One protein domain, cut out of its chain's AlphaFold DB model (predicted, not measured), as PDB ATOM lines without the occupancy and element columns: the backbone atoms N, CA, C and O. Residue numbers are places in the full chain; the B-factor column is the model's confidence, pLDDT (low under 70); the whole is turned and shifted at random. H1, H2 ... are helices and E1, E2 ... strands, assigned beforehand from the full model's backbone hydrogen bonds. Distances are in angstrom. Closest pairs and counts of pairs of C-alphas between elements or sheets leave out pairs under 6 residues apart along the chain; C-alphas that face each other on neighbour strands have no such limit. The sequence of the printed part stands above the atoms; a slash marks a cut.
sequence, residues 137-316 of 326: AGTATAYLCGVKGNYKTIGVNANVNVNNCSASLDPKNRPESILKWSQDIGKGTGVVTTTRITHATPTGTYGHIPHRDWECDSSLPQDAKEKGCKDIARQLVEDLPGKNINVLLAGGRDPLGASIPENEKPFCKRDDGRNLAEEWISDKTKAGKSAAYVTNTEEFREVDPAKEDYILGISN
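AT A GLANCE: This is residues 137 to 316 of the 326 residues of the protein "Alkaline phosphatase" of Armadillidium vulgare (UniProt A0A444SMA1). A small parallel sheet of four strands, E1 E2 E4 E3, has H7 over one face and H8 over the opposite face near its E3 edge, while the other helices, short ones, and long loops build a broad body off its E1 side and beside H7. H6 lies nearest the middle of the whole, next to H7; H1, H3 and H4 form one cluster of the body, and H2 and H5 are near each other in another part of it. The printed part has 180 residues, with eight named helices and four named strands in the order H1 H2 H3 E1 H4 H5 H6 E2 H7 E3 H8 E4; the class is mixed, and under half of the residues, 76, are in named elements. It is compact, with a radius of gyration of the C-alphas of 15.7 A, and spans 46 by 41 by 28 A.

HOW THE PARTS SIT: Start at H1, residues 137 to 145, which touches H4, residues 200 to 203, at C-alphas 137 and 200, 4.8 A apart. H1 only just touches H3, residues 178 to 184, with 3 pairs of C-alphas within 8 A, the closest Leu 144 and Ile 178 at 5.7 A; they run the same way at a steep tilt of 45 degrees. H2, residues 165 to 169, and H5, residues 222 to 226, are close but not clearly touching, the C-alphas of Cys 165 and Ala 224 being 5.6 A apart. Edge strand E1, residues 190 to 196, is parallel to E2, residues 247 to 251; look for N 191 and O 247, 2.8 A apart. H4 only grazes the sheet. E1, the helices H4, H5 and H6, residues 232 to 238, and E2 form a strand-helix-strand unit, two parallel neighbour strands with helices between. H6 touches H7, residues 276 to 286, at C-alphas 237 and 280, 5.8 A apart, at a shallow tilt of 14 degrees, the same way. H7 is on the sheet at a height of 9.0 A, over edge strand E3, residues 291 to 294, with the closest C-alphas, 281 and 291, 6.3 A apart. E2, H7 and E3 form a split unit, with E4, residues 310 to 315, between the strands; its crossover is right-handed. H8, residues 297 to 302, is on the opposite face at a height of 8.8 A, also over E3; E3, H8 and E4 form a strand-helix-strand unit with a right-handed crossover. E4 is parallel to E2, with N 313 and O 248 2.7 A apart, and to E3, with N 312 and O 292 2.8 A apart. Every O i to N i+4 pair is within hydrogen-bond range in H1, H2, H3, H5, H6, H7 and H8; H4 is too short for one.

IN THESE COORDINATES: Find C-alpha 137 at (227.198, 226.414, 200.211), where H1 begins and runs 11.6 A. E1 measures 14.5 A and E2 13.3 A. H7 begins at C-alpha 276, (247.116, 215.726, 199.110), and runs 14.8 A. E4 runs 16.3 A to C-alpha 315 at (242.514, 218.325, 186.158).

THE WHOLE: The C-alphas farthest apart, those of Asn 159 and Glu 302, are 45.9 A apart. The printed part has no cut. The long links are H1 to H2, H4 to H5, and E2 to H7, the last with 24 residues. The mean pLDDT of the printed part is 96.1, and no printed residue is under 70.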
ATOM      1  N   ALA A 137     226.776 227.090 198.979       98.75
ATOM      2  CA  ALA A 137     227.198 226.414 200.211       98.75
ATOM      3  C   ALA A 137     226.021 225.995 201.100       98.75
ATOM      4  O   ALA A 137     225.832 224.807 201.388       98.75
ATOM      5  N   GLY A 138     225.176 226.958 201.483       98.62
ATOM      6  CA  GLY A 138     224.029 226.657 202.335       98.62
ATOM      7  C   GLY A 138     223.006 225.757 201.628       98.62
ATOM      8  O   GLY A 138     222.343 224.943 202.276       98.62
ATOM      9  N   THR A 139     222.892 225.864 200.295       98.75
ATOM     10  CA  THR A 139     222.026 224.978 199.498       98.75
ATOM     11  C   THR A 139     222.588 223.568 199.370       98.75
ATOM     12  O   THR A 139     221.805 222.633 199.518       98.75
ATOM     13  N   ALA A 140     223.904 223.389 199.194       98.81
ATOM     14  CA  ALA A 140     224.547 222.071 199.195       98.81
ATOM     15  C   ALA A 140     224.248 221.294 200.477       98.81
ATOM     16  O   ALA A 140     223.816 220.145 200.416       98.81
ATOM     17  N   THR A 141     224.345 221.957 201.630       98.88
ATOM     18  CA  THR A 141     223.948 221.363 202.917       98.88
ATOM     19  C   THR A 141     222.479 220.916 202.909       98.88
ATOM     20  O   THR A 141     222.153 219.825 203.374       98.88
ATOM     21  N   ALA A 142     221.585 221.711 202.314       98.81
ATOM     22  CA  ALA A 142     220.163 221.390 202.263       98.81
ATOM     23  C   ALA A 142     219.857 220.155 201.403       98.81
ATOM     24  O   ALA A 142     219.177 219.250 201.883       98.81
ATOM     25  N   TYR A 143     220.337 220.094 200.156       98.62
ATOM     26  CA  TYR A 143     219.985 218.993 199.248       98.62
ATOM     27  C   TYR A 143     220.867 217.741 199.403       98.62
ATOM     28  O   TYR A 143     220.470 216.681 198.925       98.62
ATOM     29  N   LEU A 144     222.024 217.828 200.078       98.81
ATOM     30  CA  LEU A 144     222.905 216.673 200.327       98.81
ATOM     31  C   LEU A 144     222.805 216.129 201.749       98.81
ATOM     32  O   LEU A 144     222.960 214.923 201.916       98.81
ATOM     33  N   CYS A 145     222.533 216.970 202.752       98.75
ATOM     34  CA  CYS A 145     222.444 216.555 204.160       98.75
ATOM     35  C   CYS A 145     221.016 216.634 204.730       98.75
ATOM     36  O   CYS A 145     220.783 216.252 205.873       98.75
ATOM     37  N   GLY A 146     220.049 217.169 203.974       98.50
ATOM     38  CA  GLY A 146     218.656 217.295 204.419       98.50
ATOM     39  C   GLY A 146     218.408 218.392 205.465       98.50
ATOM     40  O   GLY A 146     217.319 218.457 206.032       98.50
ATOM     41  N   VAL A 147     219.386 219.269 205.724       98.75
ATOM     42  CA  VAL A 147     219.310 220.339 206.736       98.75
ATOM     43  C   VAL A 147     219.698 221.674 206.107       98.75
ATOM     44  O   VAL A 147     220.725 221.779 205.445       98.75
ATOM     45  N   LYS A 148     218.901 222.731 206.314       98.81
ATOM     46  CA  LYS A 148     219.275 224.073 205.840       98.81
ATOM     47  C   LYS A 148     220.419 224.649 206.681       98.81
ATOM     48  O   LYS A 148     220.331 224.675 207.908       98.81
ATOM     49  N   GLY A 149     221.451 225.147 206.004       98.69
ATOM     50  CA  GLY A 149     222.556 225.892 206.605       98.69
ATOM     51  C   GLY A 149     222.419 227.408 206.441       98.69
ATOM     52  O   GLY A 149     221.470 227.907 205.817       98.69
ATOM     53  N   ASN A 150     223.402 228.123 206.986       98.88
ATOM     54  CA  ASN A 150     223.594 229.552 206.752       98.88
ATOM     55  C   ASN A 150     224.379 229.785 205.454       98.88
ATOM     56  O   ASN A 150     225.143 228.924 205.003       98.88
ATOM     57  N   TYR A 151     224.220 230.970 204.876       98.75
ATOM     58  CA  TYR A 151     224.991 231.454 203.736       98.75
ATOM     59  C   TYR A 151     226.502 231.270 203.965       98.75
ATOM     60  O   TYR A 151     226.994 231.523 205.063       98.75
ATOM     61  N   LYS A 152     227.246 230.834 202.937       98.62
ATOM     62  CA  LYS A 152     228.696 230.509 202.963       98.62
ATOM     63  C   LYS A 152     229.131 229.319 203.827       98.62
ATOM     64  O   LYS A 152     230.310 228.968 203.769       98.62
ATOM     65  N   THR A 153     228.248 228.688 204.595       98.88
ATOM     66  CA  THR A 153     228.592 227.510 205.416       98.88
ATOM     67  C   THR A 153     228.255 226.212 204.681       98.88
ATOM     68  O   THR A 153     227.257 226.164 203.962       98.88
ATOM     69  N   ILE A 154     229.081 225.167 204.817       98.88
ATOM     70  CA  ILE A 154     228.892 223.889 204.107       98.88
ATOM     71  C   ILE A 154     228.902 222.734 205.107       98.88
ATOM     72  O   ILE A 154     229.772 222.675 205.974       98.88
ATOM     73  N   GLY A 155     227.939 221.821 204.982       98.75
ATOM     74  CA  GLY A 155     227.851 220.615 205.804       98.75
ATOM     75  C   GLY A 155     227.603 220.903 207.282       98.75
ATOM     76  O   GLY A 155     227.803 220.033 208.116       98.75
ATOM     77  N   VAL A 156     227.187 222.115 207.643       98.88
ATOM     78  CA  VAL A 156     226.900 222.491 209.028       98.88
ATOM     79  C   VAL A 156     225.514 223.108 209.143       98.88
ATOM     80  O   VAL A 156     225.025 223.752 208.215       98.88
ATOM     81  N   ASN A 157     224.851 222.890 210.277       98.69
ATOM     82  CA  ASN A 157     223.545 223.491 210.531       98.69
ATOM     83  C   ASN A 157     223.666 224.997 210.853       98.69
ATOM     84  O   ASN A 157     224.754 225.547 211.028       98.69
ATOM     85  N   ALA A 158     222.522 225.671 210.965       98.62
ATOM     86  CA  ALA A 158     222.460 227.117 211.168       98.62
ATOM     87  C   ALA A 158     222.969 227.628 212.536       98.62
ATOM     88  O   ALA A 158     223.024 228.840 212.735       98.62
ATOM     89  N   ASN A 159     223.383 226.753 213.465       98.69
ATOM     90  CA  ASN A 159     224.078 227.186 214.687       98.69
ATOM     91  C   ASN A 159     225.518 227.639 214.403       98.69
ATOM     92  O   ASN A 159     226.146 228.286 215.243       98.69
ATOM     93  N   VAL A 160     226.065 227.287 213.237       98.75
ATOM     94  CA  VAL A 160     227.407 227.696 212.829       98.75
ATOM     95  C   VAL A 160     227.314 229.004 212.059       98.75
ATOM     96  O   VAL A 160     226.801 229.072 210.942       98.75
ATOM     97  N   ASN A 161     227.834 230.062 212.671       98.50
ATOM     98  CA  ASN A 161     228.039 231.332 211.989       98.50
ATOM     99  C   ASN A 161     229.251 231.251 211.059       98.50
ATOM    100  O   ASN A 161     230.203 230.504 211.306       98.50
ATOM    101  N   VAL A 162     229.231 232.082 210.019       98.25
ATOM    102  CA  VAL A 162     230.339 232.216 209.072       98.25
ATOM    103  C   VAL A 162     231.653 232.492 209.820       98.25
ATOM    104  O   VAL A 162     231.680 233.312 210.735       98.25
ATOM    105  N   ASN A 163     232.732 231.799 209.440       98.12
ATOM    106  CA  ASN A 163     234.064 231.840 210.076       98.12
ATOM    107  C   ASN A 163     234.156 231.314 211.525       98.12
ATOM    108  O   ASN A 163     235.233 231.357 212.122       98.12
ATOM    109  N   ASN A 164     233.083 230.776 212.114       98.31
ATOM    110  CA  ASN A 164     233.148 230.211 213.463       98.31
ATOM    111  C   ASN A 164     233.714 228.781 213.454       98.31
ATOM    112  O   ASN A 164     232.970 227.798 213.444       98.31
ATOM    113  N   CYS A 165     235.046 228.676 213.489       98.19
ATOM    114  CA  CYS A 165     235.751 227.393 213.517       98.19
ATOM    115  C   CYS A 165     235.277 226.491 214.668       98.19
ATOM    116  O   CYS A 165     234.856 225.362 214.426       98.19
ATOM    117  N   SER A 166     235.257 226.991 215.904       98.31
ATOM    118  CA  SER A 166     234.902 226.185 217.078       98.31
ATOM    119  C   SER A 166     233.491 225.596 216.984       98.31
ATOM    120  O   SER A 166     233.310 224.413 217.254       98.31
ATOM    121  N   ALA A 167     232.502 226.377 216.534       98.38
ATOM    122  CA  ALA A 167     231.140 225.869 216.349       98.38
ATOM    123  C   ALA A 167     231.055 224.817 215.233       98.38
ATOM    124  O   ALA A 167     230.279 223.869 215.343       98.38
ATOM    125  N   SER A 168     231.866 224.968 214.181       98.31
ATOM    126  CA  SER A 168     231.944 224.005 213.081       98.31
ATOM    127  C   SER A 168     232.600 222.687 213.474       98.31
ATOM    128  O   SER A 168     232.414 221.710 212.760       98.31
ATOM    129  N   LEU A 169     233.367 222.646 214.570       98.25
ATOM    130  CA  LEU A 169     234.015 221.438 215.091       98.25
ATOM    131  C   LEU A 169     233.081 220.592 215.967       98.25
ATOM    132  O   LEU A 169     233.346 219.405 216.143       98.25
ATOM    133  N   ASP A 170     231.987 221.165 216.479       98.38
ATOM    134  CA  ASP A 170     231.010 220.437 217.294       98.38
ATOM    135  C   ASP A 170     230.224 219.429 216.428       98.38
ATOM    136  O   ASP A 170     229.498 219.845 215.516       98.38
ATOM    137  N   PRO A 171     230.296 218.111 216.712       97.88
ATOM    138  CA  PRO A 171     229.544 217.093 215.982       97.88
ATOM    139  C   PRO A 171     228.029 217.330 215.954       97.88
ATOM    140  O   PRO A 171     227.374 216.959 214.984       97.88
ATOM    141  N   LYS A 172     227.458 218.001 216.964       98.31
ATOM    142  CA  LYS A 172     226.020 218.334 216.996       98.31
ATOM    143  C   LYS A 172     225.603 219.273 215.864       98.31
ATOM    144  O   LYS A 172     224.423 219.339 215.523       98.31
ATOM    145  N   ASN A 173     226.561 219.998 215.291       98.75
ATOM    146  CA  ASN A 173     226.329 220.925 214.197       98.75
ATOM    147  C   ASN A 173     226.651 220.341 212.819       98.75
ATOM    148  O   ASN A 173     226.515 221.062 211.835       98.75
ATOM    149  N   ARG A 174     227.052 219.065 212.727       98.38
ATOM    150  CA  ARG A 174     227.532 218.405 211.504       98.38
ATOM    151  C   ARG A 174     226.535 217.351 211.003       98.38
ATOM    152  O   ARG A 174     226.711 216.172 211.300       98.38
ATOM    153  N   PRO A 175     225.469 217.737 210.276       98.38
ATOM    154  CA  PRO A 175     224.580 216.760 209.658       98.38
ATOM    155  C   PRO A 175     225.343 215.912 208.634       98.38
ATOM    156  O   PRO A 175     226.101 216.438 207.818       98.38
ATOM    157  N   GLU A 176     225.122 214.602 208.662       98.38
ATOM    158  CA  GLU A 176     225.709 213.682 207.691       98.38
ATOM    159  C   GLU A 176     225.084 213.862 206.303       98.38
ATOM    160  O   GLU A 176     223.891 214.143 206.164       98.38
ATOM    161  N   SER A 177     225.897 213.693 205.261       98.75
ATOM    162  CA  SER A 177     225.433 213.728 203.878       98.75
ATOM    163  C   SER A 177     224.838 212.383 203.450       98.75
ATOM    164  O   SER A 177     225.169 211.322 203.984       98.75
ATOM    165  N   ILE A 178     224.047 212.392 202.378       98.38
ATOM    166  CA  ILE A 178     223.581 211.171 201.713       98.38
ATOM    167  C   ILE A 178     224.744 210.293 201.224       98.38
ATOM    168  O   ILE A 178     224.603 209.071 201.132       98.38
ATOM    169  N   LEU A 179     225.908 210.893 200.941       98.06
ATOM    170  CA  LEU A 179     227.117 210.162 200.574       98.06
ATOM    171  C   LEU A 179     227.648 209.360 201.771       98.06
ATOM    172  O   LEU A 179     227.945 208.177 201.626       98.06
ATOM    173  N   LYS A 180     227.681 209.974 202.960       98.56
ATOM    174  CA  LYS A 180     228.042 209.301 204.215       98.56
ATOM    175  C   LYS A 180     227.083 208.154 204.526       98.56
ATOM    176  O   LYS A 180     227.539 207.027 204.689       98.56
ATOM    177  N   TRP A 181     225.773 208.396 204.466       98.50
ATOM    178  CA  TRP A 181     224.777 207.335 204.661       98.50
ATOM    179  C   TRP A 181     224.915 206.194 203.655       98.50
ATOM    180  O   TRP A 181     224.709 205.035 204.003       98.50
ATOM    181  N   SER A 182     225.284 206.501 202.408       98.31
ATOM    182  CA  SER A 182     225.527 205.488 201.380       98.31
ATOM    183  C   SER A 182     226.747 204.622 201.712       98.31
ATOM    184  O   SER A 182     226.671 203.400 201.579       98.31
ATOM    185  N   GLN A 183     227.842 205.227 202.184       98.38
ATOM    186  CA  GLN A 183     229.030 204.490 202.627       98.38
ATOM    187  C   GLN A 183     228.752 203.633 203.866       98.38
ATOM    188  O   GLN A 183     229.207 202.492 203.918       98.38
ATOM    189  N   ASP A 184     227.961 204.129 204.823       98.31
ATOM    190  CA  ASP A 184     227.616 203.394 206.051       98.31
ATOM    191  C   ASP A 184     226.858 202.089 205.770       98.31
ATOM    192  O   ASP A 184     226.974 201.122 206.520       98.31
ATOM    193  N   ILE A 185     226.116 202.037 204.659       97.25
ATOM    194  CA  ILE A 185     225.418 200.830 204.189       97.25
ATOM    195  C   ILE A 185     226.183 200.083 203.083       97.25
ATOM    196  O   ILE A 185     225.605 199.251 202.380       97.25
ATOM    197  N   GLY A 186     227.474 200.380 202.904       97.31
ATOM    198  CA  GLY A 186     228.377 199.657 202.007       97.31
ATOM    199  C   GLY A 186     228.177 199.928 200.513       97.31
ATOM    200  O   GLY A 186     228.556 199.092 199.690       97.31
ATOM    201  N   LYS A 187     227.567 201.055 200.124       97.88
ATOM    202  CA  LYS A 187     227.465 201.452 198.710       97.88
ATOM    203  C   LYS A 187     228.740 202.148 198.244       97.88
ATOM    204  O   LYS A 187     229.339 202.927 198.980       97.88
ATOM    205  N   GLY A 188     229.083 201.928 196.975       97.38
ATOM    206  CA  GLY A 188     230.062 202.758 196.282       97.38
ATOM    207  C   GLY A 188     229.558 204.197 196.150       97.38
ATOM    208  O   GLY A 188     228.357 204.429 195.982       97.38
ATOM    209  N   THR A 189     230.472 205.159 196.236       98.56
ATOM    210  CA  THR A 189     230.146 206.591 196.185       98.56
ATOM    211  C   THR A 189     231.042 207.339 195.214       98.56
ATOM    212  O   THR A 189     232.203 206.982 195.028       98.56
ATOM    213  N   GLY A 190     230.502 208.382 194.586       98.31
ATOM    214  CA  GLY A 190     231.243 209.179 193.620       98.31
ATOM    215  C   GLY A 190     230.774 210.624 193.569       98.31
ATOM    216  O   GLY A 190     229.607 210.918 193.827       98.31
ATOM    217  N   VAL A 191     231.702 211.512 193.225       98.44
ATOM    218  CA  VAL A 191     231.471 212.938 193.006       98.44
ATOM    219  C   VAL A 191     232.107 213.312 191.674       98.44
ATOM    220  O   VAL A 191     233.314 213.180 191.483       98.44
ATOM    221  N   VAL A 192     231.271 213.785 190.755       97.12
ATOM    222  CA  VAL A 192     231.683 214.277 189.441       97.12
ATOM    223  C   VAL A 192     231.202 215.711 189.331       97.12
ATOM    224  O   VAL A 192     230.016 215.979 189.518       97.12
ATOM    225  N   THR A 193     232.109 216.641 189.068       95.88
ATOM    226  CA  THR A 193     231.764 218.057 188.977       95.88
ATOM    227  C   THR A 193     232.564 218.755 187.896       95.88
ATOM    228  O   THR A 193     233.704 218.399 187.597       95.88
ATOM    229  N   THR A 194     231.961 219.806 187.345       93.62
ATOM    230  CA  THR A 194     232.652 220.736 186.470       93.62
ATOM    231  C   THR A 194     233.428 221.822 187.226       93.62
ATOM    232  O   THR A 194     233.969 222.740 186.630       93.62
ATOM    233  N   THR A 195     233.463 221.782 188.553       93.50
ATOM    234  CA  THR A 195     234.163 222.769 189.386       93.50
ATOM    235  C   THR A 195     235.446 222.182 189.961       93.50
ATOM    236  O   THR A 195     235.790 221.029 189.709       93.50
ATOM    237  N   ARG A 196     236.135 222.945 190.816       95.06
ATOM    238  CA  ARG A 196     237.106 222.360 191.748       95.06
ATOM    239  C   ARG A 196     236.406 221.359 192.667       95.06
ATOM    240  O   ARG A 196     235.259 221.611 193.055       95.06
ATOM    241  N   ILE A 197     237.076 220.270 193.049       96.62
ATOM    242  CA  ILE A 197     236.525 219.302 194.015       96.62
ATOM    243  C   ILE A 197     236.270 219.927 195.395       96.62
ATOM    244  O   ILE A 197     235.417 219.456 196.146       96.62
ATOM    245  N   THR A 198     236.975 221.016 195.697       97.56
ATOM    246  CA  THR A 198     236.874 221.831 196.913       97.56
ATOM    247  C   THR A 198     235.831 222.948 196.835       97.56
ATOM    248  O   THR A 198     235.659 223.695 197.793       97.56
ATOM    249  N   HIS A 199     235.122 223.090 195.709       97.50
ATOM    250  CA  HIS A 199     234.041 224.065 195.586       97.50
ATOM    251  C   HIS A 199     232.842 223.692 196.479       97.50
ATOM    252  O   HIS A 199     232.617 222.530 196.799       97.50
ATOM    253  N   ALA A 200     231.995 224.669 196.810       98.19
ATOM    254  CA  ALA A 200     230.889 224.499 197.754       98.19
ATOM    255  C   ALA A 200     229.961 223.297 197.470       98.19
ATOM    256  O   ALA A 200     229.643 222.527 198.375       98.19
ATOM    257  N   THR A 201     229.548 223.134 196.213       98.25
ATOM    258  CA  THR A 201     228.621 222.086 195.750       98.25
ATOM    259  C   THR A 201     229.149 220.666 196.023       98.25
ATOM    260  O   THR A 201     228.486 219.936 196.763       98.25
ATOM    261  N   PRO A 202     230.331 220.248 195.517       98.44
ATOM    262  CA  PRO A 202     230.884 218.933 195.851       98.44
ATOM    263  C   PRO A 202     231.236 218.795 197.339       98.44
ATOM    264  O   PRO A 202     231.030 217.719 197.900       98.44
ATOM    265  N   THR A 203     231.691 219.859 198.012       98.69
ATOM    266  CA  THR A 203     232.031 219.805 199.444       98.69
ATOM    267  C   THR A 203     230.849 219.446 200.330       98.69
ATOM    268  O   THR A 203     231.048 218.745 201.314       98.69
ATOM    269  N   GLY A 204     229.612 219.807 199.975       98.69
ATOM    270  CA  GLY A 204     228.434 219.383 200.744       98.69
ATOM    271  C   GLY A 204     228.257 217.861 200.838       98.69
ATOM    272  O   GLY A 204     227.500 217.381 201.676       98.69
ATOM    273  N   THR A 205     228.962 217.083 200.008       98.69
ATOM    274  CA  THR A 205     228.949 215.619 200.096       98.69
ATOM    275  C   THR A 205     229.894 215.068 201.163       98.69
ATOM    276  O   THR A 205     229.663 213.947 201.614       98.69
ATOM    277  N   TYR A 206     230.927 215.810 201.583       98.69
ATOM    278  CA  TYR A 206     231.983 215.272 202.453       98.69
ATOM    279  C   TYR A 206     232.503 216.197 203.559       98.69
ATOM    280  O   TYR A 206     233.069 215.694 204.524       98.69
ATOM    281  N   GLY A 207     232.377 217.513 203.421       98.25
ATOM    282  CA  GLY A 207     233.036 218.487 204.285       98.25
ATOM    283  C   GLY A 207     232.076 219.214 205.219       98.25
ATOM    284  O   GLY A 207     230.916 219.452 204.891       98.25
ATOM    285  N   HIS A 208     232.608 219.627 206.365       98.75
ATOM    286  CA  HIS A 208     231.955 220.434 207.387       98.75
ATOM    287  C   HIS A 208     232.808 221.680 207.647       98.75
ATOM    288  O   HIS A 208     233.873 221.596 208.266       98.75
ATOM    289  N   ILE A 209     232.376 222.845 207.161       98.44
ATOM    290  CA  ILE A 209     233.203 224.055 207.211       98.44
ATOM    291  C   ILE A 209     232.372 225.335 207.389       98.44
ATOM    292  O   ILE A 209     231.319 225.490 206.761       98.44
ATOM    293  N   PRO A 210     232.824 226.289 208.229       98.44
ATOM    294  CA  PRO A 210     232.081 227.517 208.493       98.44
ATOM    295  C   PRO A 210     232.309 228.587 207.419       98.44
ATOM    296  O   PRO A 210     231.747 229.676 207.518       98.44
ATOM    297  N   HIS A 211     233.155 228.335 206.420       98.56
ATOM    298  CA  HIS A 211     233.368 229.256 205.312       98.56
ATOM    299  C   HIS A 211     233.785 228.499 204.053       98.56
ATOM    300  O   HIS A 211     234.803 227.815 204.037       98.56
ATOM    301  N   ARG A 212     233.007 228.645 202.983       98.31
ATOM    302  CA  ARG A 212     233.220 227.955 201.704       98.31
ATOM    303  C   ARG A 212     234.549 228.251 201.014       98.31
ATOM    304  O   ARG A 212     235.019 227.414 200.261       98.31
ATOM    305  N   ASP A 213     235.144 229.415 201.270       97.62
ATOM    306  CA  ASP A 213     236.401 229.808 200.614       97.62
ATOM    307  C   ASP A 213     237.643 229.210 201.297       97.62
ATOM    308  O   ASP A 213     238.755 229.454 200.846       97.62
ATOM    309  N   TRP A 214     237.477 228.426 202.369       98.00
ATOM    310  CA  TRP A 214     238.559 227.715 203.062       98.00
ATOM    311  C   TRP A 214     238.982 226.442 202.292       98.00
ATOM    312  O   TRP A 214     239.054 225.346 202.854       98.00
ATOM    313  N   GLU A 215     239.197 226.577 200.976       97.50
ATOM    314  CA  GLU A 215     239.431 225.470 200.035       97.50
ATOM    315  C   GLU A 215     240.788 224.772 200.262       97.50
ATOM    316  O   GLU A 215     240.870 223.552 200.118       97.50
ATOM    317  N   CYS A 216     241.825 225.521 200.661       97.06
ATOM    318  CA  CYS A 216     243.149 225.001 201.038       97.06
ATOM    319  C   CYS A 216     243.734 225.737 202.257       97.06
ATOM    320  O   CYS A 216     243.206 226.759 202.689       97.06
ATOM    321  N   ASP A 217     244.826 225.244 202.832       96.88
ATOM    322  CA  ASP A 217     245.424 225.755 204.071       96.88
ATOM    323  C   ASP A 217     245.763 227.256 204.039       96.88
ATOM    324  O   ASP A 217     245.508 227.942 205.026       96.88
ATOM    325  N   SER A 218     246.253 227.815 202.930       96.00
ATOM    326  CA  SER A 218     246.568 229.255 202.849       96.00
ATOM    327  C   SER A 218     245.334 230.167 202.900       96.00
ATOM    328  O   SER A 218     245.441 231.352 203.218       96.00
ATOM    329  N   SER A 219     244.143 229.618 202.639       95.25
ATOM    330  CA  SER A 219     242.865 230.329 202.778       95.25
ATOM    331  C   SER A 219     242.270 230.257 204.191       95.25
ATOM    332  O   SER A 219     241.295 230.956 204.479       95.25
ATOM    333  N   LEU A 220     242.847 229.445 205.088       95.31
ATOM    334  CA  LEU A 220     242.405 229.354 206.479       95.31
ATOM    335  C   LEU A 220     243.058 230.447 207.326       95.31
ATOM    336  O   LEU A 220     244.288 230.527 207.378       95.31
ATOM    337  N   PRO A 221     242.262 231.224 208.081       95.94
ATOM    338  CA  PRO A 221     242.784 232.105 209.112       95.94
ATOM    339  C   PRO A 221     243.644 231.343 210.123       95.94
ATOM    340  O   PRO A 221     243.314 230.224 210.524       95.94
ATOM    341  N   GLN A 222     244.726 231.975 210.575       95.50
ATOM    342  CA  GLN A 222     245.665 231.372 211.520       95.50
ATOM    343  C   GLN A 222     244.977 230.922 212.822       95.50
ATOM    344  O   GLN A 222     245.237 229.824 213.305       95.50
ATOM    345  N   ASP A 223     244.025 231.703 213.338       96.88
ATOM    346  CA  ASP A 223     243.268 231.335 214.538       96.88
ATOM    347  C   ASP A 223     242.387 230.092 214.315       96.88
ATOM    348  O   ASP A 223     242.178 229.299 215.233       96.88
ATOM    349  N   ALA A 224     241.874 229.889 213.096       97.50
ATOM    350  CA  ALA A 224     241.130 228.689 212.729       97.50
ATOM    351  C   ALA A 224     242.056 227.467 212.613       97.50
ATOM    352  O   ALA A 224     241.675 226.390 213.080       97.50
ATOM    353  N   LYS A 225     243.274 227.636 212.067       95.94
ATOM    354  CA  LYS A 225     244.312 226.588 212.054       95.94
ATOM    355  C   LYS A 225     244.651 226.149 213.485       95.94
ATOM    356  O   LYS A 225     244.622 224.958 213.783       95.94
ATOM    357  N   GLU A 226     244.880 227.103 214.388       96.88
ATOM    358  CA  GLU A 226     245.199 226.854 215.806       96.88
ATOM    359  C   GLU A 226     244.063 226.163 216.569       96.88
ATOM    360  O   GLU A 226     244.307 225.300 217.409       96.88
ATOM    361  N   LYS A 227     242.808 226.490 216.242       97.06
ATOM    362  CA  LYS A 227     241.618 225.812 216.787       97.06
ATOM    363  C   LYS A 227     241.404 224.404 216.220       97.06
ATOM    364  O   LYS A 227     240.520 223.699 216.699       97.06
ATOM    365  N   GLY A 228     242.179 223.995 215.215       96.81
ATOM    366  CA  GLY A 228     242.117 222.664 214.615       96.81
ATOM    367  C   GLY A 228     241.149 222.526 213.440       96.81
ATOM    368  O   GLY A 228     240.830 221.400 213.057       96.81
ATOM    369  N   CYS A 229     240.674 223.626 212.841       97.94
ATOM    370  CA  CYS A 229     239.930 223.527 211.587       97.94
ATOM    371  C   CYS A 229     240.829 223.022 210.456       97.94
ATOM    372  O   CYS A 229     241.964 223.465 210.287       97.94
ATOM    373  N   LYS A 230     240.282 222.103 209.661       98.25
ATOM    374  CA  LYS A 230     240.893 221.612 208.428       98.25
ATOM    375  C   LYS A 230     240.308 222.350 207.232       98.25
ATOM    376  O   LYS A 230     239.096 222.589 207.197       98.25
ATOM    377  N   ASP A 231     241.153 222.650 206.252       98.50
ATOM    378  CA  ASP A 231     240.705 223.087 204.935       98.50
ATOM    379  C   ASP A 231     239.909 221.997 204.213       98.50
ATOM    380  O   ASP A 231     239.993 220.816 204.554       98.50
ATOM    381  N   ILE A 232     239.114 222.404 203.225       98.69
ATOM    382  CA  ILE A 232     238.232 221.497 202.484       98.69
ATOM    383  C   ILE A 232     239.031 220.364 201.833       98.69
ATOM    384  O   ILE A 232     238.622 219.205 201.925       98.69
ATOM    385  N   ALA A 233     240.174 220.674 201.216       98.44
ATOM    386  CA  ALA A 233     241.037 219.676 200.597       98.44
ATOM    387  C   ALA A 233     241.532 218.624 201.608       98.44
ATOM    388  O   ALA A 233     241.478 217.426 201.326       98.44
ATOM    389  N   ARG A 234     241.924 219.034 202.819       98.62
ATOM    390  CA  ARG A 234     242.243 218.087 203.898       98.62
ATOM    391  C   ARG A 234     241.049 217.243 204.328       98.62
ATOM    392  O   ARG A 234     241.217 216.046 204.530       98.62
ATOM    393  N   GLN A 235     239.855 217.821 204.460       98.75
ATOM    394  CA  GLN A 235     238.661 217.046 204.828       98.75
ATOM    395  C   GLN A 235     238.305 215.997 203.761       98.75
ATOM    396  O   GLN A 235     237.897 214.891 204.105       98.75
ATOM    397  N   LEU A 236     238.522 216.302 202.477       98.69
ATOM    398  CA  LEU A 236     238.352 215.338 201.388       98.69
ATOM    399  C   LEU A 236     239.276 214.121 201.542       98.69
ATOM    400  O   LEU A 236     238.843 212.999 201.300       98.69
ATOM    401  N   VAL A 237     240.542 214.327 201.907       98.44
ATOM    402  CA  VAL A 237     241.547 213.249 201.925       98.44
ATOM    403  C   VAL A 237     241.614 212.521 203.266       98.44
ATOM    404  O   VAL A 237     241.850 211.315 203.293       98.44
ATOM    405  N   GLU A 238     241.367 213.217 204.376       98.38
ATOM    406  CA  GLU A 238     241.610 212.692 205.725       98.38
ATOM    407  C   GLU A 238     240.338 212.200 206.437       98.38
ATOM    408  O   GLU A 238     240.413 211.289 207.270       98.38
ATOM    409  N   ASP A 239     239.172 212.780 206.133       98.38
ATOM    410  CA  ASP A 239     237.942 212.571 206.904       98.38
ATOM    411  C   ASP A 239     236.915 211.718 206.142       98.38
ATOM    412  O   ASP A 239     236.944 211.590 204.917       98.38
ATOM    413  N   LEU A 240     235.989 211.094 206.876       98.06
ATOM    414  CA  LEU A 240     234.815 210.457 206.274       98.06
ATOM    415  C   LEU A 240     233.723 211.505 206.010       98.06
ATOM    416  O   LEU A 240     233.531 212.377 206.853       98.06
ATOM    417  N   PRO A 241     232.955 211.378 204.912       98.44
ATOM    418  CA  PRO A 241     233.030 210.318 203.897       98.44
ATOM    419  C   PRO A 241     234.106 210.527 202.813       98.44
ATOM    420  O   PRO A 241     234.326 209.620 202.012       98.44
ATOM    421  N   GLY A 242     234.777 211.684 202.779       98.44
ATOM    422  CA  GLY A 242     235.694 212.097 201.705       98.44
ATOM    423  C   GLY A 242     236.747 211.051 201.332       98.44
ATOM    424  O   GLY A 242     236.844 210.640 200.174       98.44
ATOM    425  N   LYS A 243     237.474 210.537 202.328       97.94
ATOM    426  CA  LYS A 243     238.592 209.608 202.106       97.94
ATOM    427  C   LYS A 243     238.185 208.268 201.483       97.94
ATOM    428  O   LYS A 243     239.053 207.556 200.981       97.94
ATOM    429  N   ASN A 244     236.894 207.929 201.533       97.81
ATOM    430  CA  ASN A 244     236.320 206.676 201.039       97.81
ATOM    431  C   ASN A 244     235.485 206.860 199.759       97.81
ATOM    432  O   ASN A 244     234.826 205.918 199.322       97.81
ATOM    433  N   ILE A 245     235.483 208.049 199.151       98.50
ATOM    434  CA  ILE A 245     234.820 208.247 197.859       98.50
ATOM    435  C   ILE A 245     235.569 207.433 196.797       98.50
ATOM    436  O   ILE A 245     236.774 207.599 196.632       98.50
ATOM    437  N   ASN A 246     234.857 206.554 196.085       98.12
ATOM    438  CA  ASN A 246     235.446 205.671 195.074       98.12
ATOM    439  C   ASN A 246     235.826 206.430 193.807       98.12
ATOM    440  O   ASN A 246     236.866 206.160 193.225       98.12
ATOM    441  N   VAL A 247     234.986 207.369 193.369       97.81
ATOM    442  CA  VAL A 247     235.199 208.102 192.115       97.81
ATOM    443  C   VAL A 247     235.141 209.599 192.374       97.81
ATOM    444  O   VAL A 247     234.097 210.126 192.751       97.81
ATOM    445  N   LEU A 248     236.250 210.288 192.141       97.44
ATOM    446  CA  LEU A 248     236.371 211.740 192.221       97.44
ATOM    447  C   LEU A 248     236.797 212.247 190.848       97.44
ATOM    448  O   LEU A 248     237.916 211.972 190.445       97.44
ATOM    449  N   LEU A 249     235.928 212.961 190.128       96.12
ATOM    450  CA  LEU A 249     236.252 213.561 188.824       96.12
ATOM    451  C   LEU A 249     235.931 215.057 188.857       96.12
ATOM    452  O   LEU A 249     234.761 215.442 188.914       96.12
ATOM    453  N   ALA A 250     236.958 215.905 188.868       94.88
ATOM    454  CA  ALA A 250     236.797 217.345 189.076       94.88
ATOM    455  C   ALA A 250     238.028 218.154 188.639       94.88
ATOM    456  O   ALA A 250     239.079 217.601 188.356       94.88
ATOM    457  N   GLY A 251     237.936 219.482 188.635       93.00
ATOM    458  CA  GLY A 251     239.133 220.329 188.646       93.00
ATOM    459  C   GLY A 251     239.731 220.482 190.055       93.00
ATOM    460  O   GLY A 251     239.247 219.889 191.025       93.00
ATOM    461  N   GLY A 252     240.696 221.392 190.206       91.88
ATOM    462  CA  GLY A 252     241.186 221.847 191.518       91.88
ATOM    463  C   GLY A 252     242.416 221.104 192.027       91.88
ATOM    464  O   GLY A 252     242.439 220.642 193.167       91.88
ATOM    465  N   ARG A 253     243.444 221.010 191.181       93.62
ATOM    466  CA  ARG A 253     244.754 220.441 191.535       93.62
ATOM    467  C   ARG A 253     245.480 221.268 192.591       93.62
ATOM    468  O   ARG A 253     246.078 220.712 193.508       93.62
ATOM    469  N   ASP A 254     245.379 222.587 192.499       92.25
ATOM    470  CA  ASP A 254     246.094 223.532 193.348       92.25
ATOM    471  C   ASP A 254     245.644 223.511 194.826       92.25
ATOM    472  O   ASP A 254     246.534 223.401 195.675       92.25
ATOM    473  N   PRO A 255     244.336 223.461 195.195       94.88
ATOM    474  CA  PRO A 255     243.937 223.219 196.581       94.88
ATOM    475  C   PRO A 255     244.487 221.926 197.189       94.88
ATOM    476  O   PRO A 255     244.714 221.863 198.400       94.88
ATOM    477  N   LEU A 256     244.699 220.898 196.358       96.50
ATOM    478  CA  LEU A 256     245.295 219.626 196.768       96.50
ATOM    479  C   LEU A 256     246.828 219.683 196.835       96.50
ATOM    480  O   LEU A 256     247.437 218.718 197.274       96.50
ATOM    481  N   GLY A 257     247.470 220.779 196.424       94.81
ATOM    482  CA  GLY A 257     248.931 220.887 196.371       94.81
ATOM    483  C   GLY A 257     249.569 220.153 195.187       94.81
ATOM    484  O   GLY A 257     250.788 220.011 195.145       94.81
ATOM    485  N   ALA A 258     248.767 219.703 194.219       92.94
ATOM    486  CA  ALA A 258     249.271 219.138 192.976       92.94
ATOM    487  C   ALA A 258     249.716 220.250 192.011       92.94
ATOM    488  O   ALA A 258     249.180 221.361 192.010       92.94
ATOM    489  N   SER A 259     250.702 219.941 191.169       89.06
ATOM    490  CA  SER A 259     251.253 220.889 190.198       89.06
ATOM    491  C   SER A 259     250.211 221.341 189.173       89.06
ATOM    492  O   SER A 259     249.420 220.532 188.673       89.06
ATOM    493  N   ILE A 260     250.265 222.632 188.835       89.00
ATOM    494  CA  ILE A 260     249.506 223.258 187.749       89.00
ATOM    495  C   ILE A 260     250.471 223.848 186.701       89.00
ATOM    496  O   ILE A 260     251.613 224.154 187.057       89.00
ATOM    497  N   PRO A 261     250.057 224.002 185.430       86.00
ATOM    498  CA  PRO A 261     250.841 224.641 184.381       86.00
ATOM    499  C   PRO A 261     251.304 226.043 184.781       86.00
ATOM    500  O   PRO A 261     250.556 226.801 185.393       86.00
ATOM    501  N   GLU A 262     252.529 226.414 184.401       83.62
ATOM    502  CA  GLU A 262     253.143 227.697 184.788       83.62
ATOM    503  C   GLU A 262     252.371 228.929 184.290       83.62
ATOM    504  O   GLU A 262     252.459 230.007 184.876       83.62
ATOM    505  N   ASN A 263     251.609 228.778 183.207       85.12
ATOM    506  CA  ASN A 263     250.774 229.826 182.627       85.12
ATOM    507  C   ASN A 263     249.409 229.982 183.323       85.12
ATOM    508  O   ASN A 263     248.664 230.902 182.978       85.12
ATOM    509  N   GLU A 264     249.065 229.115 184.277       83.00
ATOM    510  CA  GLU A 264     247.814 229.183 185.027       83.00
ATOM    511  C   GLU A 264     248.013 229.812 186.411       83.00
ATOM    512  O   GLU A 264     248.990 229.564 187.120       83.00
ATOM    513  N   LYS A 265     247.053 230.645 186.825       84.50
ATOM    514  CA  LYS A 265     247.060 231.254 188.156       84.50
ATOM    515  C   LYS A 265     246.361 230.315 189.147       84.50
ATOM    516  O   LYS A 265     245.189 230.012 188.921       84.50
ATOM    517  N   PRO A 266     247.005 229.929 190.265       86.19
ATOM    518  CA  PRO A 266     246.345 229.115 191.275       86.19
ATOM    519  C   PRO A 266     245.186 229.895 191.903       86.19
ATOM    520  O   PRO A 266     245.304 231.088 192.204       86.19
ATOM    521  N   PHE A 267     244.075 229.203 192.119       86.12
ATOM    522  CA  PHE A 267     242.984 229.657 192.963       86.12
ATOM    523  C   PHE A 267     243.409 229.651 194.435       86.12
ATOM    524  O   PHE A 267     243.216 230.642 195.138       86.12
ATOM    525  N   CYS A 268     244.015 228.551 194.886       88.31
ATOM    526  CA  CYS A 268     244.517 228.387 196.243       88.31
ATOM    527  C   CYS A 268     245.832 227.614 196.190       88.31
ATOM    528  O   CYS A 268     245.876 226.493 195.696       88.31
ATOM    529  N   LYS A 269     246.916 228.219 196.682       88.00
ATOM    530  CA  LYS A 269     248.233 227.579 196.738       88.00
ATOM    531  C   LYS A 269     248.499 227.122 198.164       88.00
ATOM    532  O   LYS A 269     248.519 227.972 199.054       88.00
ATOM    533  N   ARG A 270     248.721 225.823 198.368       94.06
ATOM    534  CA  ARG A 270     249.103 225.293 199.683       94.06
ATOM    535  C   ARG A 270     250.446 225.863 200.151       94.06
ATOM    536  O   ARG A 270     251.365 225.996 199.337       94.06
ATOM    537  N   ASP A 271     250.551 226.209 201.434       93.75
ATOM    538  CA  ASP A 271     251.773 226.697 202.092       93.75
ATOM    539  C   ASP A 271     252.366 225.704 203.105       93.75
ATOM    540  O   ASP A 271     253.511 225.862 203.531       93.75
ATOM    541  N   ASP A 272     251.645 224.619 203.396       94.88
ATOM    542  CA  ASP A 272     252.068 223.531 204.281       94.88
ATOM    543  C   ASP A 272     252.991 222.474 203.640       94.88
ATOM    544  O   ASP A 272     253.411 221.530 204.309       94.88
ATOM    545  N   GLY A 273     253.323 222.626 202.354       94.88
ATOM    546  CA  GLY A 273     254.240 221.741 201.628       94.88
ATOM    547  C   GLY A 273     253.678 220.352 201.302       94.88
ATOM    548  O   GLY A 273     254.446 219.472 200.915       94.88
ATOM    549  N   ARG A 274     252.366 220.137 201.456       97.12
ATOM    550  CA  ARG A 274     251.716 218.840 201.218       97.12
ATOM    551  C   ARG A 274     251.184 218.704 199.796       97.12
ATOM    552  O   ARG A 274     250.682 219.664 199.218       97.12
ATOM    553  N   ASN A 275     251.216 217.476 199.277       97.56
ATOM    554  CA  ASN A 275     250.521 217.084 198.054       97.56
ATOM    555  C   ASN A 275     249.456 216.038 198.399       97.56
ATOM    556  O   ASN A 275     249.699 214.834 198.434       97.56
ATOM    557  N   LEU A 276     248.250 216.524 198.670       98.19
ATOM    558  CA  LEU A 276     247.116 215.726 199.110       98.19
ATOM    559  C   LEU A 276     246.607 214.758 198.032       98.19
ATOM    560  O   LEU A 276     246.024 213.732 198.374       98.19
ATOM    561  N   ALA A 277     246.830 215.047 196.745       96.19
ATOM    562  CA  ALA A 277     246.486 214.111 195.675       96.19
ATOM    563  C   ALA A 277     247.375 212.857 195.734       96.19
ATOM    564  O   ALA A 277     246.878 211.733 195.653       96.19
ATOM    565  N   GLU A 278     248.680 213.043 195.952       96.81
ATOM    566  CA  GLU A 278     249.625 211.940 196.154       96.81
ATOM    567  C   GLU A 278     249.371 211.201 197.473       96.81
ATOM    568  O   GLU A 278     249.379 209.967 197.497       96.81
ATOM    569  N   GLU A 279     249.088 211.927 198.560       98.06
ATOM    570  CA  GLU A 279     248.725 211.319 199.846       98.06
ATOM    571  C   GLU A 279     247.480 210.432 199.716       98.06
ATOM    572  O   GLU A 279     247.480 209.303 200.204       98.06
ATOM    573  N   TRP A 280     246.453 210.883 198.987       97.94
ATOM    574  CA  TRP A 280     245.236 210.101 198.779       97.94
ATOM    575  C   TRP A 280     245.518 208.767 198.081       97.94
ATOM    576  O   TRP A 280     245.019 207.735 198.534       97.94
ATOM    577  N   ILE A 281     246.344 208.765 197.026       96.62
ATOM    578  CA  ILE A 281     246.747 207.547 196.298       96.62
ATOM    579  C   ILE A 281     247.606 206.641 197.178       96.62
ATOM    580  O   ILE A 281     247.389 205.424 197.227       96.62
ATOM    581  N   SER A 282     248.549 207.233 197.919       97.25
ATOM    582  CA  SER A 282     249.395 206.520 198.877       97.25
ATOM    583  C   SER A 282     248.549 205.788 199.916       97.25
ATOM    584  O   SER A 282     248.793 204.616 200.201       97.25
ATOM    585  N   ASP A 283     247.508 206.438 200.431       97.19
ATOM    586  CA  ASP A 283     246.607 205.858 201.421       97.19
ATOM    587  C   ASP A 283     245.789 204.688 200.859       97.19
ATOM    588  O   ASP A 283     245.629 203.678 201.550       97.19
ATOM    589  N   LYS A 284     245.327 204.754 199.600       97.56
ATOM    590  CA  LYS A 284     244.655 203.604 198.956       97.56
ATOM    591  C   LYS A 284     245.610 202.431 198.774       97.56
ATOM    592  O   LYS A 284     245.279 201.302 199.132       97.56
ATOM    593  N   THR A 285     246.826 202.719 198.317       95.31
ATOM    594  CA  THR A 285     247.862 201.706 198.091       95.31
ATOM    595  C   THR A 285     248.244 201.005 199.396       95.31
ATOM    596  O   THR A 285     248.281 199.777 199.457       95.31
ATOM    597  N   LYS A 286     248.450 201.766 200.482       97.06
ATOM    598  CA  LYS A 286     248.725 201.227 201.827       97.06
ATOM    599  C   LYS A 286     247.581 200.365 202.363       97.06
ATOM    600  O   LYS A 286     247.831 199.419 203.105       97.06
ATOM    601  N   ALA A 287     246.341 200.670 201.983       96.69
ATOM    602  CA  ALA A 287     245.167 199.870 202.321       96.69
ATOM    603  C   ALA A 287     244.991 198.621 201.430       96.69
ATOM    604  O   ALA A 287     243.988 197.918 201.564       96.69
ATOM    605  N   GLY A 288     245.936 198.337 200.523       97.00
ATOM    606  CA  GLY A 288     245.873 197.200 199.603       97.00
ATOM    607  C   GLY A 288     244.796 197.349 198.526       97.00
ATOM    608  O   GLY A 288     244.229 196.347 198.097       97.00
ATOM    609  N   LYS A 289     244.472 198.589 198.142       97.62
ATOM    610  CA  LYS A 289     243.466 198.928 197.127       97.62
ATOM    611  C   LYS A 289     244.131 199.449 195.861       97.62
ATOM    612  O   LYS A 289     245.125 200.170 195.949       97.62
ATOM    613  N   SER A 290     243.572 199.103 194.704       97.00
ATOM    614  CA  SER A 290     243.971 199.705 193.431       97.00
ATOM    615  C   SER A 290     243.394 201.115 193.318       97.00
ATOM    616  O   SER A 290     242.261 201.374 193.737       97.00
ATOM    617  N   ALA A 291     244.203 202.051 192.828       96.94
ATOM    618  CA  ALA A 291     243.773 203.420 192.625       96.94
ATOM    619  C   ALA A 291     244.450 204.040 191.402       96.94
ATOM    620  O   ALA A 291     245.680 204.069 191.319       96.94
ATOM    621  N   ALA A 292     243.650 204.629 190.515       96.06
ATOM    622  CA  ALA A 292     244.140 205.434 189.406       96.06
ATOM    623  C   ALA A 292     244.135 206.924 189.767       96.06
ATOM    624  O   ALA A 292     243.141 207.446 190.281       96.06
ATOM    625  N   TYR A 293     245.228 207.619 189.448       95.38
ATOM    626  CA  TYR A 293     245.300 209.079 189.459       95.38
ATOM    627  C   TYR A 293     245.459 209.585 188.034       95.38
ATOM    628  O   TYR A 293     246.447 209.265 187.381       95.38
ATOM    629  N   VAL A 294     244.488 210.364 187.566       94.06
ATOM    630  CA  VAL A 294     244.465 210.904 186.204       94.06
ATOM    631  C   VAL A 294     244.230 212.403 186.215       94.06
ATOM    632  O   VAL A 294     243.584 212.962 187.104       94.06
ATOM    633  N   THR A 295     244.781 213.074 185.219       92.38
ATOM    634  CA  THR A 295     244.931 214.531 185.211       92.38
ATOM    635  C   THR A 295     244.393 215.173 183.939       92.38
ATOM    636  O   THR A 295     244.162 216.384 183.902       92.38
ATOM    637  N   ASN A 296     244.141 214.363 182.911       87.81
ATOM    638  CA  ASN A 296     243.617 214.779 181.621       87.81
ATOM    639  C   ASN A 296     242.707 213.696 181.009       87.81
ATOM    640  O   ASN A 296     242.549 212.595 181.542       87.81
ATOM    641  N   THR A 297     242.071 214.038 179.889       88.00
ATOM    642  CA  THR A 297     241.108 213.175 179.189       88.00
ATOM    643  C   THR A 297     241.743 211.921 178.589       88.00
ATOM    644  O   THR A 297     241.066 210.900 178.493       88.00
ATOM    645  N   GLU A 298     243.003 211.986 178.160       90.12
ATOM    646  CA  GLU A 298     243.705 210.844 177.565       90.12
ATOM    647  C   GLU A 298     243.971 209.785 178.636       90.12
ATOM    648  O   GLU A 298     243.466 208.672 178.517       90.12
ATOM    649  N   GLU A 299     244.597 210.178 179.749       92.19
ATOM    650  CA  GLU A 299     244.817 209.317 180.916       92.19
ATOM    651  C   GLU A 299     243.502 208.727 181.444       92.19
ATOM    652  O   GLU A 299     243.420 207.535 181.724       92.19
ATOM    653  N   PHE A 300     242.436 209.534 181.539       91.19
ATOM    654  CA  PHE A 300     241.131 209.045 181.992       91.19
ATOM    655  C   PHE A 300     240.551 207.955 181.076       91.19
ATOM    656  O   PHE A 300     239.933 207.013 181.569       91.19
ATOM    657  N   ARG A 301     240.743 208.055 179.753       91.06
ATOM    658  CA  ARG A 301     240.262 207.047 178.790       91.06
ATOM    659  C   ARG A 301     241.041 205.736 178.855       91.06
ATOM    660  O   ARG A 301     240.521 204.719 178.402       91.06
ATOM    661  N   GLU A 302     242.255 205.758 179.393       94.38
ATOM    662  CA  GLU A 302     243.098 204.574 179.569       94.38
ATOM    663  C   GLU A 302     242.781 203.799 180.856       94.38
ATOM    664  O   GLU A 302     243.171 202.636 180.983       94.38
ATOM    665  N   VAL A 303     242.045 204.402 181.797       92.81
ATOM    666  CA  VAL A 303     241.644 203.736 183.043       92.81
ATOM    667  C   VAL A 303     240.695 202.579 182.744       92.81
ATOM    668  O   VAL A 303     239.640 202.759 182.136       92.81
ATOM    669  N   ASP A 304     241.035 201.391 183.246       92.81
ATOM    670  CA  ASP A 304     240.145 200.234 183.258       92.81
ATOM    671  C   ASP A 304     239.322 200.231 184.559       92.81
ATOM    672  O   ASP A 304     239.824 199.810 185.607       92.81
ATOM    673  N   PRO A 305     238.047 200.667 184.536       88.06
ATOM    674  CA  PRO A 305     237.243 200.790 185.748       88.06
ATOM    675  C   PRO A 305     236.936 199.440 186.409       88.06
ATOM    676  O   PRO A 305     236.452 199.419 187.535       88.06
ATOM    677  N   ALA A 306     237.181 198.309 185.734       91.06
ATOM    678  CA  ALA A 306     237.016 196.987 186.333       91.06
ATOM    679  C   ALA A 306     238.204 196.578 187.221       91.06
ATOM    680  O   ALA A 306     238.082 195.622 187.988       91.06
ATOM    681  N   LYS A 307     239.349 197.267 187.108       93.94
ATOM    682  CA  LYS A 307     240.577 196.970 187.862       93.94
ATOM    683  C   LYS A 307     240.843 197.942 189.003       93.94
ATOM    684  O   LYS A 307     241.614 197.604 189.899       93.94
ATOM    685  N   GLU A 308     240.210 199.109 188.989       95.56
ATOM    686  CA  GLU A 308     240.429 200.167 189.972       95.56
ATOM    687  C   GLU A 308     239.323 200.195 191.033       95.56
ATOM    688  O   GLU A 308     238.154 200.419 190.722       95.56
ATOM    689  N   ASP A 309     239.691 200.019 192.306       97.00
ATOM    690  CA  ASP A 309     238.777 200.238 193.437       97.00
ATOM    691  C   ASP A 309     238.449 201.737 193.612       97.00
ATOM    692  O   ASP A 309     237.394 202.105 194.150       97.00
ATOM    693  N   TYR A 310     239.385 202.597 193.188       98.19
ATOM    694  CA  TYR A 310     239.378 204.040 193.388       98.19
ATOM    695  C   TYR A 310     239.895 204.795 192.154       98.19
ATOM    696  O   TYR A 310     240.886 204.414 191.540       98.19
ATOM    697  N   ILE A 311     239.263 205.916 191.809       97.44
ATOM    698  CA  ILE A 311     239.693 206.802 190.723       97.44
ATOM    699  C   ILE A 311     239.689 208.239 191.233       97.44
ATOM    700  O   ILE A 311     238.643 208.768 191.623       97.44
ATOM    701  N   LEU A 312     240.854 208.877 191.183       96.62
ATOM    702  CA  LEU A 312     241.028 210.308 191.375       96.62
ATOM    703  C   LEU A 312     241.366 210.937 190.024       96.62
ATOM    704  O   LEU A 312     242.506 210.924 189.581       96.62
ATOM    705  N   GLY A 313     240.368 211.487 189.353       95.31
ATOM    706  CA  GLY A 313     240.564 212.402 188.243       95.31
ATOM    707  C   GLY A 313     240.560 213.830 188.762       95.31
ATOM    708  O   GLY A 313     239.486 214.339 189.084       95.31
ATOM    709  N   ILE A 314     241.723 214.496 188.800       92.62
ATOM    710  CA  ILE A 314     241.816 215.937 189.107       92.62
ATOM    711  C   ILE A 314     242.629 216.682 188.035       92.62
ATOM    712  O   ILE A 314     243.846 216.510 187.922       92.62
ATOM    713  N   SER A 315     241.957 217.548 187.273       87.50
ATOM    714  CA  SER A 315     242.514 218.325 186.158       87.50
ATOM    715  C   SER A 315     242.730 219.801 186.536       87.50
ATOM    716  O   SER A 315     242.210 220.279 187.548       87.50
ATOM    717  N   ASN A 316     243.538 220.538 185.757       73.31
ATOM    718  CA  ASN A 316     243.818 221.964 186.019       73.31
ATOM    719  C   ASN A 316     242.563 222.822 185.785       73.31
ATOM    720  O   ASN A 316     242.025 223.431 186.707       73.31
TER     721      ASN A 316